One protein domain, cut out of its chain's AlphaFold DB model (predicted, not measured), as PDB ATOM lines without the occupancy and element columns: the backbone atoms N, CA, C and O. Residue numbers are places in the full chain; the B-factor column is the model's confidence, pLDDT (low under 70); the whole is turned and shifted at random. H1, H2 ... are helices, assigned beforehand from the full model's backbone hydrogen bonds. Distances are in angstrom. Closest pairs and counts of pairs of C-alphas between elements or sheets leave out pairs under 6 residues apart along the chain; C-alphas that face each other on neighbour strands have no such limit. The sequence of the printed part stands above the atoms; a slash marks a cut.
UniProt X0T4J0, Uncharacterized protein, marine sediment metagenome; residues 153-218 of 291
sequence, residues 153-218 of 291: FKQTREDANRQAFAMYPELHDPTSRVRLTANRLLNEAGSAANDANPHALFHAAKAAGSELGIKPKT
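This is residues 153 to 218 of the 291 residues of an uncharacterized protein of marine sediment metagenome (UniProt X0T4J0). H5 packs between H1 on one side and H3 on the other, with short H2 at the corner from H1 to H3 and short H4 at the opposite end, between H3 and H5. The printed part has 66 residues with five named helices, H1 to H5, and is all helix. It is compact, radius of gyration of the C-alphas 11.0 A, spanning 29 by 24 by 19 A.

H1, residues 153 to 167, touches H5, residues 200 to 211, with residues 160 to 164 alone, at a shallow tilt of 24 degrees, the same way; the closest C-alphas, of Ala 164 and Phe 202, are 4.6 A apart. H2, residues 169 to 172, and H3, residues 177 to 189, touch only at the corner. H3 touches H5 at a steep tilt of 55 degrees, opposite ways; the closest C-alphas, of Ala 182 and Ala 204, are 4.7 A apart. H1 and H3 are apart. H4, residues 191 to 196, touches no helix. Every O i to N i+4 pair is within hydrogen-bond range in H1, H3, H4 and H5; H2 is too short for one.

H1, 20.9 A long, begins at C-alpha 153 (195.039, 177.386, 298.818). H3 is 18.3 A long. H5, 16.4 A, ends at C-alpha 211 (195.925, 197.021, 278.797).

The printed part has no cut, and the four links are tight. Residues 153 to 156, 189 to 197, 208 and 218 have pLDDT under 70.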
ATOM      1  N   PHE A 153     195.375 176.090 299.421       61.28
ATOM      2  CA  PHE A 153     195.039 177.386 298.818       61.28
ATOM      3  C   PHE A 153     196.204 178.390 298.920       61.28
ATOM      4  O   PHE A 153     196.496 179.125 297.977       61.28
ATOM      5  N   LYS A 154     196.921 178.355 300.051       64.75
ATOM      6  CA  LYS A 154     198.135 179.131 300.308       64.75
ATOM      7  C   LYS A 154     199.262 178.813 299.318       64.75
ATOM      8  O   LYS A 154     199.765 179.734 298.686       64.75
ATOM      9  N   GLN A 155     199.615 177.541 299.124       67.94
ATOM     10  CA  GLN A 155     200.639 177.133 298.151       67.94
ATOM     11  C   GLN A 155     200.238 177.476 296.713       67.94
ATOM     12  O   GLN A 155     201.050 178.016 295.967       67.94
ATOM     13  N   THR A 156     198.978 177.248 296.325       69.06
ATOM     14  CA  THR A 156     198.483 177.640 294.994       69.06
ATOM     15  C   THR A 156     198.592 179.149 294.782       69.06
ATOM     16  O   THR A 156     198.998 179.590 293.707       69.06
ATOM     17  N   ARG A 157     198.278 179.946 295.810       72.12
ATOM     18  CA  ARG A 157     198.407 181.408 295.781       72.12
ATOM     19  C   ARG A 157     199.866 181.849 295.697       72.12
ATOM     20  O   ARG A 157     200.194 182.732 294.910       72.12
ATOM     21  N   GLU A 158     200.759 181.222 296.453       78.94
ATOM     22  CA  GLU A 158     202.200 181.491 296.404       78.94
ATOM     23  C   GLU A 158     202.804 181.153 295.034       78.94
ATOM     24  O   GLU A 158     203.567 181.947 294.481       78.94
ATOM     25  N   ASP A 159     202.436 180.017 294.447       77.38
ATOM     26  CA  ASP A 159     202.894 179.601 293.120       77.38
ATOM     27  C   ASP A 159     202.359 180.517 292.019       77.38
ATOM     28  O   ASP A 159     203.114 180.951 291.145       77.38
ATOM     29  N   ALA A 160     201.075 180.878 292.088       75.88
ATOM     30  CA  ALA A 160     200.461 181.821 291.161       75.88
ATOM     31  C   ALA A 160     201.109 183.207 291.244       75.88
ATOM     32  O   ALA A 160     201.390 183.822 290.212       75.88
ATOM     33  N   ASN A 161     201.401 183.683 292.457       83.75
ATOM     34  CA  ASN A 161     202.097 184.945 292.671       83.75
ATOM     35  C   ASN A 161     203.518 184.885 292.110       83.75
ATOM     36  O   ASN A 161     203.899 185.762 291.336       83.75
ATOM     37  N   ARG A 162     204.286 183.828 292.416       84.62
ATOM     38  CA  ARG A 162     205.625 183.611 291.838       84.62
ATOM     39  C   ARG A 162     205.588 183.645 290.314       84.62
ATOM     40  O   ARG A 162     206.424 184.298 289.692       84.62
ATOM     41  N   GLN A 163     204.595 183.002 289.707       81.75
ATOM     42  CA  GLN A 163     204.421 183.013 288.260       81.75
ATOM     43  C   GLN A 163     204.054 184.405 287.720       81.75
ATOM     44  O   GLN A 163     204.551 184.796 286.663       81.75
ATOM     45  N   ALA A 164     203.220 185.165 288.436       79.88
ATOM     46  CA  ALA A 164     202.866 186.535 288.074       79.88
ATOM     47  C   ALA A 164     204.106 187.439 288.045       79.88
ATOM     48  O   ALA A 164     204.349 188.095 287.035       79.88
ATOM     49  N   PHE A 165     204.930 187.403 289.098       84.69
ATOM     50  CA  PHE A 165     206.188 188.156 289.178       84.69
ATOM     51  C   PHE A 165     207.216 187.714 288.128       84.69
ATOM     52  O   PHE A 165     207.922 188.549 287.567       84.69
ATOM     53  N   ALA A 166     207.279 186.420 287.804       82.25
ATOM     54  CA  ALA A 166     208.177 185.920 286.766       82.25
ATOM     55  C   ALA A 166     207.782 186.404 285.357       82.25
ATOM     56  O   ALA A 166     208.649 186.753 284.554       82.25
ATOM     57  N   MET A 167     206.482 186.435 285.047       79.75
ATOM     58  CA  MET A 167     205.982 186.897 283.746       79.75
ATOM     59  C   MET A 167     205.927 188.422 283.628       79.75
ATOM     60  O   MET A 167     206.112 188.936 282.526       79.75
ATOM     61  N   TYR A 168     205.692 189.123 284.737       82.50
ATOM     62  CA  TYR A 168     205.617 190.582 284.816       82.50
ATOM     63  C   TYR A 168     206.541 191.098 285.929       82.50
ATOM     64  O   TYR A 168     206.071 191.448 287.016       82.50
ATOM     65  N   PRO A 169     207.866 191.152 285.705       85.06
ATOM     66  CA  PRO A 169     208.820 191.635 286.708       85.06
ATOM     67  C   PRO A 169     208.575 193.081 287.131       85.06
ATOM     68  O   PRO A 169     208.976 193.488 288.217       85.06
ATOM     69  N   GLU A 170     207.876 193.846 286.298       85.12
ATOM     70  CA  GLU A 170     207.405 195.193 286.579       85.12
ATOM     71  C   GLU A 170     206.501 195.253 287.823       85.12
ATOM     72  O   GLU A 170     206.328 196.325 288.390       85.12
ATOM     73  N   LEU A 171     205.954 194.122 288.287       80.81
ATOM     74  CA  LEU A 171     205.236 194.030 289.561       80.81
ATOM     75  C   LEU A 171     206.140 194.265 290.784       80.81
ATOM     76  O   LEU A 171     205.639 194.657 291.839       80.81
ATOM     77  N   HIS A 172     207.455 194.040 290.679       85.94
ATOM     78  CA  HIS A 172     208.384 194.316 291.781       85.94
ATOM     79  C   HIS A 172     208.549 195.817 292.040       85.94
ATOM     80  O   HIS A 172     208.780 196.213 293.182       85.94
ATOM     81  N   ASP A 173     208.364 196.654 291.018       84.88
ATOM     82  CA  ASP A 173     208.471 198.107 291.131       84.88
ATOM     83  C   ASP A 173     207.141 198.711 291.630       84.88
ATOM     84  O   ASP A 173     206.120 198.599 290.941       84.88
ATOM     85  N   PRO A 174     207.112 199.355 292.817       81.00
ATOM     86  CA  PRO A 174     205.909 199.980 293.370       81.00
ATOM     87  C   PRO A 174     205.320 201.082 292.479       81.00
ATOM     88  O   PRO A 174     204.119 201.334 292.543       81.00
ATOM     89  N   THR A 175     206.141 201.713 291.639       85.69
ATOM     90  CA  THR A 175     205.748 202.834 290.772       85.69
ATOM     91  C   THR A 175     205.392 202.411 289.349       85.69
ATOM     92  O   THR A 175     204.897 203.218 288.558       85.69
ATOM     93  N   SER A 176     205.598 201.137 289.012       88.12
ATOM     94  CA  SER A 176     205.308 200.625 287.682       88.12
ATOM     95  C   SER A 176     203.828 200.731 287.338       88.12
ATOM     96  O   SER A 176     202.948 200.325 288.103       88.12
ATOM     97  N   ARG A 177     203.550 201.161 286.103       82.94
ATOM     98  CA  ARG A 177     202.192 201.185 285.546       82.94
ATOM     99  C   ARG A 177     201.529 199.807 285.580       82.94
ATOM    100  O   ARG A 177     200.340 199.736 285.860       82.94
ATOM    101  N   VAL A 178     202.279 198.719 285.369       82.00
ATOM    102  CA  VAL A 178     201.736 197.347 285.436       82.00
ATOM    103  C   VAL A 178     201.221 197.043 286.835       82.00
ATOM    104  O   VAL A 178     200.111 196.538 286.983       82.00
ATOM    105  N   ARG A 179     201.997 197.390 287.866       82.44
ATOM    106  CA  ARG A 179     201.611 197.163 289.259       82.44
ATOM    107  C   ARG A 179     200.440 198.048 289.671       82.44
ATOM    108  O   ARG A 179     199.505 197.556 290.295       82.44
ATOM    109  N   LEU A 180     200.462 199.326 289.298       82.69
ATOM    110  CA  LEU A 180     199.375 200.265 289.591       82.69
ATOM    111  C   LEU A 180     198.057 199.809 288.953       82.69
ATOM    112  O   LEU A 180     197.031 199.764 289.631       82.69
ATOM    113  N   THR A 181     198.087 199.398 287.684       74.81
ATOM    114  CA  THR A 181     196.905 198.880 286.985       74.81
ATOM    115  C   THR A 181     196.453 197.533 287.552       74.81
ATOM    116  O   THR A 181     195.259 197.343 287.763       74.81
ATOM    117  N   ALA A 182     197.370 196.616 287.876       73.56
ATOM    118  CA  ALA A 182     197.015 195.345 288.510       73.56
ATOM    119  C   ALA A 182     196.351 195.563 289.881       73.56
ATOM    120  O   ALA A 182     195.330 194.950 290.175       73.56
ATOM    121  N   ASN A 183     196.870 196.489 290.692       80.44
ATOM    122  CA  ASN A 183     196.270 196.854 291.975       80.44
ATOM    123  C   ASN A 183     194.892 197.502 291.810       80.44
ATOM    124  O   ASN A 183     193.983 197.186 292.572       80.44
ATOM    125  N   ARG A 184     194.711 198.369 290.804       82.25
ATOM    126  CA  ARG A 184     193.395 198.930 290.462       82.25
ATOM    127  C   ARG A 184     192.384 197.815 290.179       82.25
ATOM    128  O   ARG A 184     191.319 197.809 290.782       82.25
ATOM    129  N   LEU A 185     192.748 196.845 289.339       70.69
ATOM    130  CA  LEU A 185     191.884 195.713 288.984       70.69
ATOM    131  C   LEU A 185     191.562 194.812 290.188       70.69
ATOM    132  O   LEU A 185     190.431 194.358 290.337       70.69
ATOM    133  N   LEU A 186     192.533 194.576 291.075       72.94
ATOM    134  CA  LEU A 186     192.300 193.839 292.322       72.94
ATOM    135  C   LEU A 186     191.354 194.597 293.262       72.94
ATOM    136  O   LEU A 186     190.482 193.986 293.878       72.94
ATOM    137  N   ASN A 187     191.491 195.920 293.359       76.12
ATOM    138  CA  ASN A 187     190.597 196.747 294.168       76.12
ATOM    139  C   ASN A 187     189.167 196.755 293.607       76.12
ATOM    140  O   ASN A 187     188.216 196.686 294.379       76.12
ATOM    141  N   GLU A 188     189.014 196.783 292.281       70.44
ATOM    142  CA  GLU A 188     187.716 196.690 291.600       70.44
ATOM    143  C   GLU A 188     187.043 195.323 291.804       70.44
ATOM    144  O   GLU A 188     185.826 195.258 291.962       70.44
ATOM    145  N   ALA A 189     187.822 194.237 291.857       64.31
ATOM    146  CA  ALA A 189     187.310 192.898 292.153       64.31
ATOM    147  C   ALA A 189     186.837 192.745 293.614       64.31
ATOM    148  O   ALA A 189     185.922 191.970 293.895       64.31
ATOM    149  N   GLY A 190     187.431 193.502 294.539       60.59
ATOM    150  CA  GLY A 190     187.112 193.471 295.964       60.59
ATOM    151  C   GLY A 190     187.822 192.349 296.732       60.59
ATOM    152  O   GLY A 190     188.144 191.287 296.195       60.59
ATOM    153  N   SER A 191     188.061 192.583 298.028       54.75
ATOM    154  CA  SER A 191     188.855 191.689 298.890       54.75
ATOM    155  C   SER A 191     188.317 190.260 298.928       54.75
ATOM    156  O   SER A 191     189.074 189.322 298.709       54.75
ATOM    157  N   ALA A 192     187.002 190.088 299.085       46.09
ATOM    158  CA  ALA A 192     186.372 188.770 299.134       46.09
ATOM    159  C   ALA A 192     186.581 187.946 297.847       46.09
ATOM    160  O   ALA A 192     186.756 186.732 297.915       46.09
ATOM    161  N   ALA A 193     186.596 188.588 296.674       47.88
ATOM    162  CA  ALA A 193     186.844 187.903 295.406       47.88
ATOM    163  C   ALA A 193     188.329 187.550 295.229       47.88
ATOM    164  O   ALA A 193     188.655 186.483 294.706       47.88
ATOM    165  N   ASN A 194     189.227 188.416 295.707       53.34
ATOM    166  CA  ASN A 194     190.667 188.163 295.699       53.34
ATOM    167  C   ASN A 194     191.050 187.030 296.659       53.34
ATOM    168  O   ASN A 194     191.893 186.202 296.326       53.34
ATOM    169  N   ASP A 195     190.406 186.960 297.823       53.84
ATOM    170  CA  ASP A 195     190.658 185.923 298.824       53.84
ATOM    171  C   ASP A 195     190.017 184.583 298.476       53.84
ATOM    172  O   ASP A 195     190.496 183.551 298.930       53.84
ATOM    173  N   ALA A 196     188.987 184.571 297.629       53.88
ATOM    174  CA  ALA A 196     188.428 183.342 297.078       53.88
ATOM    175  C   ALA A 196     189.226 182.802 295.875       53.88
ATOM    176  O   ALA A 196     189.019 181.657 295.470       53.88
ATOM    177  N   ASN A 197     190.128 183.598 295.285       66.50
ATOM    178  CA  ASN A 197     190.851 183.238 294.067       66.50
ATOM    179  C   ASN A 197     192.380 183.244 294.273       66.50
ATOM    180  O   ASN A 197     193.000 184.310 294.268       66.50
ATOM    181  N   PRO A 198     193.040 182.071 294.328       70.81
ATOM    182  CA  PRO A 198     194.487 182.008 294.527       70.81
ATOM    183  C   PRO A 198     195.276 182.575 293.331       70.81
ATOM    184  O   PRO A 198     196.448 182.904 293.471       70.81
ATOM    185  N   HIS A 199     194.643 182.760 292.165       74.94
ATOM    186  CA  HIS A 199     195.252 183.327 290.959       74.94
ATOM    187  C   HIS A 199     194.922 184.813 290.729       74.94
ATOM    188  O   HIS A 199     195.230 185.338 289.656       74.94
ATOM    189  N   ALA A 200     194.309 185.512 291.692       71.50
ATOM    190  CA  ALA A 200     193.840 186.890 291.510       71.50
ATOM    191  C   ALA A 200     194.935 187.837 290.980       71.50
ATOM    192  O   ALA A 200     194.743 188.497 289.957       71.50
ATOM    193  N   LEU A 201     196.121 187.840 291.606       77.81
ATOM    194  CA  LEU A 201     197.246 188.684 291.183       77.81
ATOM    195  C   LEU A 201     197.737 188.333 289.776       77.81
ATOM    196  O   LEU A 201     198.028 189.221 288.980       77.81
ATOM    197  N   PHE A 202     197.806 187.045 289.448       78.56
ATOM    198  CA  PHE A 202     198.221 186.580 288.129       78.56
ATOM    199  C   PHE A 202     197.272 187.070 287.028       78.56
ATOM    200  O   PHE A 202     197.719 187.553 285.985       78.56
ATOM    201  N   HIS A 203     195.960 186.985 287.261       77.00
ATOM    202  CA  HIS A 203     194.958 187.487 286.324       77.00
ATOM    203  C   HIS A 203     195.002 189.009 286.200       77.00
ATOM    204  O   HIS A 203     194.999 189.517 285.079       77.00
ATOM    205  N   ALA A 204     195.116 189.723 287.322       72.19
ATOM    206  CA  ALA A 204     195.222 191.177 287.339       72.19
ATOM    207  C   ALA A 204     196.487 191.669 286.621       72.19
ATOM    208  O   ALA A 204     196.416 192.578 285.801       72.19
ATOM    209  N   ALA A 205     197.634 191.024 286.846       73.00
ATOM    210  CA  ALA A 205     198.884 191.336 286.159       73.00
ATOM    211  C   ALA A 205     198.800 191.060 284.653       73.00
ATOM    212  O   ALA A 205     199.272 191.858 283.846       73.00
ATOM    213  N   LYS A 206     198.149 189.960 284.257       76.50
ATOM    214  CA  LYS A 206     197.926 189.640 282.843       76.50
ATOM    215  C   LYS A 206     197.014 190.652 282.153       76.50
ATOM    216  O   LYS A 206     197.297 191.047 281.024       76.50
ATOM    217  N   ALA A 207     195.940 191.064 282.818       71.56
ATOM    218  CA  ALA A 207     195.041 192.098 282.323       71.56
ATOM    219  C   ALA A 207     195.760 193.454 282.227       71.56
ATOM    220  O   ALA A 207     195.736 194.069 281.168       71.56
ATOM    221  N   ALA A 208     196.508 193.848 283.261       69.81
ATOM    222  CA  ALA A 208     197.320 195.064 283.265       69.81
ATOM    223  C   ALA A 208     198.377 195.074 282.148       69.81
ATOM    224  O   ALA A 208     198.525 196.072 281.447       69.81
ATOM    225  N   GLY A 209     199.081 193.958 281.938       70.25
ATOM    226  CA  GLY A 209     200.017 193.805 280.827       70.25
ATOM    227  C   GLY A 209     199.325 193.969 279.472       70.25
ATOM    228  O   GLY A 209     199.807 194.716 278.624       70.25
ATOM    229  N   SER A 210     198.151 193.355 279.293       76.12
ATOM    230  CA  SER A 210     197.351 193.496 278.071       76.12
ATOM    231  C   SER A 210     196.863 194.929 277.839       76.12
ATOM    232  O   SER A 210     196.950 195.408 276.711       76.12
ATOM    233  N   GLU A 211     196.372 195.619 278.875       77.25
ATOM    234  CA  GLU A 211     195.925 197.021 278.797       77.25
ATOM    235  C   GLU A 211     197.072 197.966 278.418       77.25
ATOM    236  O   GLU A 211     196.883 198.917 277.663       77.25
ATOM    237  N   LEU A 212     198.281 197.686 278.910       78.38
ATOM    238  CA  LEU A 212     199.464 198.516 278.689       78.38
ATOM    239  C   LEU A 212     200.283 198.104 277.455       78.38
ATOM    240  O   LEU A 212     201.317 198.710 277.181       78.38
ATOM    241  N   GLY A 213     199.856 197.072 276.718       77.50
ATOM    242  CA  GLY A 213     200.593 196.534 275.569       77.50
ATOM    243  C   GLY A 213     201.917 195.846 275.934       77.50
ATOM    244  O   GLY A 213     202.781 195.665 275.073       77.50
ATOM    245  N   ILE A 214     202.090 195.457 277.197       75.00
ATOM    246  CA  ILE A 214     203.288 194.800 277.723       75.00
ATOM    247  C   ILE A 214     203.129 193.287 277.569       75.00
ATOM    248  O   ILE A 214     202.197 192.672 278.090       75.00
ATOM    249  N   LYS A 215     204.056 192.673 276.831       77.31
ATOM    250  CA  LYS A 215     204.059 191.223 276.612       77.31
ATOM    251  C   LYS A 215     204.609 190.504 277.850       77.31
ATOM    252  O   LYS A 215     205.644 190.932 278.360       77.31
ATOM    253  N   PRO A 216     203.985 189.398 278.294       75.25
ATOM    254  CA  PRO A 216     204.537 188.591 279.376       75.25
ATOM    255  C   PRO A 216     205.909 188.049 278.977       75.25
ATOM    256  O   PRO A 216     206.106 187.616 277.836       75.25
ATOM    257  N   LYS A 217     206.846 188.013 279.925       77.88
ATOM    258  CA  LYS A 217     208.101 187.288 279.729       77.88
ATOM    259  C   LYS A 217     207.820 185.796 279.594       77.88
ATOM    260  O   LYS A 217     207.041 185.217 280.354       77.88
ATOM    261  N   THR A 218     208.479 185.163 278.628       66.06
ATOM    262  CA  THR A 218     208.426 183.717 278.432       66.06
ATOM    263  C   THR A 218     209.109 183.039 279.615       66.06
ATOM    264  O   THR A 218     210.334 183.016 279.711       66.06
TER     265      THR A 218